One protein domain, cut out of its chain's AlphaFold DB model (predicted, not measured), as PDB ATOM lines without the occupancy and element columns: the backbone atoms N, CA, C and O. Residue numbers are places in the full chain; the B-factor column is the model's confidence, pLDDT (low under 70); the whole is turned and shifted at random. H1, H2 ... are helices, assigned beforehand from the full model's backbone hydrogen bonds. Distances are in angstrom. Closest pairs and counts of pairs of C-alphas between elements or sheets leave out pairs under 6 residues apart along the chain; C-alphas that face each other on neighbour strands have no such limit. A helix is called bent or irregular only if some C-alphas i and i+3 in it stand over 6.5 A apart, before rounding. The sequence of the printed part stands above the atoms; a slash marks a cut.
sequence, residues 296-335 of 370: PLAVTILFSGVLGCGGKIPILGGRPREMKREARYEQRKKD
ATOM      1  N   PRO A 296     130.380  98.803 122.261       81.62
ATOM      2  CA  PRO A 296     130.281  97.888 123.394       81.62
ATOM      3  C   PRO A 296     130.108  98.618 124.718       81.62
ATOM      4  O   PRO A 296     129.336  98.158 125.555       81.62
ATOM      5  N   LEU A 297     130.778  99.751 124.928       83.44
ATOM      6  CA  LEU A 297     130.698 100.489 126.187       83.44
ATOM      7  C   LEU A 297     129.294 101.078 126.392       83.44
ATOM      8  O   LEU A 297     128.701 100.881 127.454       83.44
ATOM      9  N   ALA A 298     128.703 101.703 125.374       81.12
ATOM     10  CA  ALA A 298     127.344 102.224 125.467       81.12
ATOM     11  C   ALA A 298     126.316 101.093 125.586       81.12
ATOM     12  O   ALA A 298     125.450 101.164 126.453       81.12
ATOM     13  N   VAL A 299     126.440 100.020 124.792       79.94
ATOM     14  CA  VAL A 299     125.613  98.810 124.932       79.94
ATOM     15  C   VAL A 299     125.709  98.291 126.364       79.94
ATOM     16  O   VAL A 299     124.691  98.028 126.987       79.94
ATOM     17  N   THR A 300     126.901  98.235 126.952       79.88
ATOM     18  CA  THR A 300     127.085  97.802 128.343       79.88
ATOM     19  C   THR A 300     126.385  98.733 129.330       79.88
ATOM     20  O   THR A 300     125.686  98.255 130.220       79.88
ATOM     21  N   ILE A 301     126.502 100.053 129.174       81.00
ATOM     22  CA  ILE A 301     125.813 101.040 130.025       81.00
ATOM     23  C   ILE A 301     124.285 100.903 129.909       81.00
ATOM     24  O   ILE A 301     123.569 100.955 130.911       81.00
ATOM     25  N   LEU A 302     123.783 100.686 128.697       74.75
ATOM     26  CA  LEU A 302     122.359 100.538 128.412       74.75
ATOM     27  C   LEU A 302     121.811  99.211 128.953       74.75
ATOM     28  O   LEU A 302     120.812  99.195 129.674       74.75
ATOM     29  N   PHE A 303     122.489  98.097 128.673       69.50
ATOM     30  CA  PHE A 303     122.071  96.756 129.089       69.50
ATOM     31  C   PHE A 303     122.306  96.474 130.571       69.50
ATOM     32  O   PHE A 303     121.536  95.718 131.166       69.50
ATOM     33  N   SER A 304     123.319  97.082 131.191       75.44
ATOM     34  CA  SER A 304     123.506  97.015 132.648       75.44
ATOM     35  C   SER A 304     122.357  97.690 133.398       75.44
ATOM     36  O   SER A 304     122.106  97.369 134.558       75.44
ATOM     37  N   GLY A 305     121.618  98.591 132.740       65.62
ATOM     38  CA  GLY A 305     120.511  99.313 133.352       65.62
ATOM     39  C   GLY A 305     120.956 100.344 134.385       65.62
ATOM     40  O   GLY A 305     120.118 100.803 135.158       65.62
ATOM     41  N   VAL A 306     122.240 100.731 134.395       77.25
ATOM     42  CA  VAL A 306     122.782 101.770 135.292       77.25
ATOM     43  C   VAL A 306     122.048 103.102 135.098       77.25
ATOM     44  O   VAL A 306     121.798 103.818 136.064       77.25
ATOM     45  N   LEU A 307     121.620 103.402 133.867       70.56
ATOM     46  CA  LEU A 307     120.824 104.595 133.542       70.56
ATOM     47  C   LEU A 307     119.325 104.441 133.834       70.56
ATOM     48  O   LEU A 307     118.568 105.411 133.781       70.56
ATOM     49  N   GLY A 308     118.862 103.233 134.144       62.22
ATOM     50  CA  GLY A 308     117.480 102.984 134.507       62.22
ATOM     51  C   GLY A 308     117.231 103.432 135.939       62.22
ATOM     52  O   GLY A 308     117.172 102.584 136.818       62.22
ATOM     53  N   CYS A 309     117.058 104.735 136.188       69.88
ATOM     54  CA  CYS A 309     116.762 105.334 137.499       69.88
ATOM     55  C   CYS A 309     115.651 104.574 138.269       69.88
ATOM     56  O   CYS A 309     114.460 104.854 138.105       69.88
ATOM     57  N   GLY A 310     116.008 103.551 139.056       64.94
ATOM     58  CA  GLY A 310     115.052 102.628 139.697       64.94
ATOM     59  C   GLY A 310     114.137 101.861 138.720       64.94
ATOM     60  O   GLY A 310     113.054 101.408 139.093       64.94
ATOM     61  N   GLY A 311     114.528 101.760 137.446       60.31
ATOM     62  CA  GLY A 311     113.749 101.209 136.333       60.31
ATOM     63  C   GLY A 311     112.379 101.865 136.112       60.31
ATOM     64  O   GLY A 311     111.427 101.191 135.716       60.31
ATOM     65  N   LYS A 312     112.270 103.176 136.369       66.38
ATOM     66  CA  LYS A 312     111.118 103.984 135.930       66.38
ATOM     67  C   LYS A 312     111.084 104.182 134.414       66.38
ATOM     68  O   LYS A 312     110.007 104.364 133.861       66.38
ATOM     69  N   ILE A 313     112.238 104.124 133.749       64.69
ATOM     70  CA  ILE A 313     112.321 104.223 132.293       64.69
ATOM     71  C   ILE A 313     112.290 102.799 131.720       64.69
ATOM     72  O   ILE A 313     113.291 102.090 131.827       64.69
ATOM     73  N   PRO A 314     111.170 102.359 131.112       54.72
ATOM     74  CA  PRO A 314     111.004 100.983 130.631       54.72
ATOM     75  C   PRO A 314     111.937 100.627 129.465       54.72
ATOM     76  O   PRO A 314     112.035  99.463 129.106       54.72
ATOM     77  N   ILE A 315     112.612 101.620 128.880       57.88
ATOM     78  CA  ILE A 315     113.526 101.464 127.741       57.88
ATOM     79  C   ILE A 315     114.990 101.336 128.205       57.88
ATOM     80  O   ILE A 315     115.803 100.750 127.506       57.88
ATOM     81  N   LEU A 316     115.326 101.837 129.402       58.25
ATOM     82  CA  LEU A 316     116.703 101.913 129.927       58.25
ATOM     83  C   LEU A 316     116.939 101.013 131.150       58.25
ATOM     84  O   LEU A 316     117.966 101.102 131.817       58.25
ATOM     85  N   GLY A 317     115.974 100.159 131.483       51.44
ATOM     86  CA  GLY A 317     116.056  99.227 132.600       51.44
ATOM     87  C   GLY A 317     116.448  97.849 132.101       51.44
ATOM     88  O   GLY A 317     115.581  97.097 131.673       51.44
ATOM     89  N   GLY A 318     117.741  97.546 132.172       58.12
ATOM     90  CA  GLY A 318     118.332  96.309 131.691       58.12
ATOM     91  C   GLY A 318     117.568  95.022 132.024       58.12
ATOM     92  O   GLY A 318     116.846  94.883 133.020       58.12
ATOM     93  N   ARG A 319     117.864  94.029 131.192       59.31
ATOM     94  CA  ARG A 319     117.418  92.637 131.227       59.31
ATOM     95  C   ARG A 319     117.309  91.962 132.611       59.31
ATOM     96  O   ARG A 319     116.379  91.172 132.782       59.31
ATOM     97  N   PRO A 320     118.156  92.245 133.628       63.12
ATOM     98  CA  PRO A 320     117.990  91.651 134.958       63.12
ATOM     99  C   PRO A 320     116.619  91.920 135.595       63.12
ATOM    100  O   PRO A 320     116.117  91.096 136.363       63.12
ATOM    101  N   ARG A 321     115.980  93.055 135.281       66.25
ATOM    102  CA  ARG A 321     114.632  93.365 135.778       66.25
ATOM    103  C   ARG A 321     113.562  92.529 135.080       66.25
ATOM    104  O   ARG A 321     112.646  92.054 135.751       66.25
ATOM    105  N   GLU A 322     113.682  92.335 133.769       68.25
ATOM    106  CA  GLU A 322     112.783  91.462 133.008       68.25
ATOM    107  C   GLU A 322     112.921  90.009 133.456       68.25
ATOM    108  O   GLU A 322     111.913  89.391 133.780       68.25
ATOM    109  N   MET A 323     114.151  89.515 133.639       69.88
ATOM    110  CA  MET A 323     114.391  88.179 134.195       69.88
ATOM    111  C   MET A 323     113.799  88.010 135.595       69.88
ATOM    112  O   MET A 323     113.156  87.004 135.865       69.88
ATOM    113  N   LYS A 324     113.947  88.997 136.492       76.38
ATOM    114  CA  LYS A 324     113.292  88.944 137.813       76.38
ATOM    115  C   LYS A 324     111.768  88.920 137.699       76.38
ATOM    116  O   LYS A 324     111.106  88.320 138.543       76.38
ATOM    117  N   ARG A 325     111.195  89.582 136.690       78.44
ATOM    118  CA  ARG A 325     109.748  89.583 136.446       78.44
ATOM    119  C   ARG A 325     109.273  88.238 135.894       78.44
ATOM    120  O   ARG A 325     108.269  87.733 136.388       78.44
ATOM    121  N   GLU A 326     109.995  87.655 134.940       77.00
ATOM    122  CA  GLU A 326     109.712  86.319 134.403       77.00
ATOM    123  C   GLU A 326     109.885  85.238 135.474       77.00
ATOM    124  O   GLU A 326     108.973  84.446 135.671       77.00
ATOM    125  N   ALA A 327     110.965  85.272 136.259       80.25
ATOM    126  CA  ALA A 327     111.186  84.329 137.355       80.25
ATOM    127  C   ALA A 327     110.048  84.362 138.391       80.25
ATOM    128  O   ALA A 327     109.586  83.319 138.846       80.25
ATOM    129  N   ARG A 328     109.532  85.556 138.726       84.00
ATOM    130  CA  ARG A 328     108.345  85.694 139.593       84.00
ATOM    131  C   ARG A 328     107.081  85.130 138.946       84.00
ATOM    132  O   ARG A 328     106.225  84.614 139.657       84.00
ATOM    133  N   TYR A 329     106.936  85.261 137.629       80.81
ATOM    134  CA  TYR A 329     105.802  84.699 136.899       80.81
ATOM    135  C   TYR A 329     105.870  83.166 136.862       80.81
ATOM    136  O   TYR A 329     104.872  82.505 137.133       80.81
ATOM    137  N   GLU A 330     107.051  82.596 136.620       81.44
ATOM    138  CA  GLU A 330     107.267  81.147 136.653       81.44
ATOM    139  C   GLU A 330     107.074  80.562 138.053       81.44
ATOM    140  O   GLU A 330     106.395  79.548 138.189       81.44
ATOM    141  N   GLN A 331     107.582  81.223 139.099       82.38
ATOM    142  CA  GLN A 331     107.311  80.821 140.485       82.38
ATOM    143  C   GLN A 331     105.809  80.815 140.785       82.38
ATOM    144  O   GLN A 331     105.311  79.862 141.369       82.38
ATOM    145  N   ARG A 332     105.060  81.824 140.317       79.69
ATOM    146  CA  ARG A 332     103.595  81.864 140.469       79.69
ATOM    147  C   ARG A 332     102.870  80.779 139.673       79.69
ATOM    148  O   ARG A 332     101.810  80.351 140.108       79.69
ATOM    149  N   LYS A 333     103.413  80.336 138.533       81.81
ATOM    150  CA  LYS A 333     102.859  79.214 137.754       81.81
ATOM    151  C   LYS A 333     103.111  77.871 138.453       81.81
ATOM    152  O   LYS A 333     102.253  77.000 138.406       81.81
ATOM    153  N   LYS A 334     104.272  77.723 139.103       79.75
ATOM    154  CA  LYS A 334     104.660  76.525 139.870       79.75
ATOM    155  C   LYS A 334     103.960  76.390 141.219       79.75
ATOM    156  O   LYS A 334     104.055  75.324 141.810       79.75
ATOM    157  N   ASP A 335     103.271  77.430 141.679       76.50
ATOM    158  CA  ASP A 335     102.430  77.405 142.875       76.50
ATOM    159  C   ASP A 335     100.960  77.213 142.441       76.50
ATOM    160  O   ASP A 335     100.199  78.186 142.358       76.50
TER     161      ASP A 335
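Overview. This is residues 296 to 335 of the 370 residues of an uncharacterized protein of Thalassiosira oceanica (UniProt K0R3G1). Two helices follow each other roughly end to end in a gently angled line, and between them the chain swings out to one side in a long loop and comes back. The shorter H1 leads in, the loop of residues 305 to 318 hangs off the joint, and most of the longer H2 sticks out as an arm, with residues 323 to 335 standing free. The printed part has 40 residues, with two named helices in the order H1, H2 and no named strand, and its class is all helix. It is loose, with a radius of gyration of the C-alphas of 12.3 A, and its outline is flat, spanning 40 by 21 by 11 A.

Arrangement. H1, residues 296 to 304, and H2, residues 319 to 334, are close but not clearly touching, with 2 pairs of C-alphas within 8 A. Their closest C-alphas are those of Phe 303 and Arg 319, 6.6 A apart, while their centres are 22.6 A apart. They run the same way at a steep tilt of 37 degrees, only just beyond shallow. In both helices every O i to N i+4 pair is within hydrogen-bond range.

Along the chain. H1 begins at C-alpha 296, at (130.281, 97.888, 123.394), and ends at C-alpha 304, at (123.506, 97.015, 132.648), 11.5 A away. H2 begins at C-alpha 319, at (117.418, 92.637, 131.227), and runs 22.3 A to C-alpha 334, at (104.660, 76.525, 139.870). Neither helix is bent or irregular.

Size, cuts and confidence. The two C-alphas farthest apart are those of Leu 297 and Asp 335, at 40.1 A. The printed part has no cut. The link from H1 to H2 is long, with 14 residues. The mean pLDDT of the printed part is 71.9, and 18 residues are under 70: residue 303, residue 305 and residues 308 to 323.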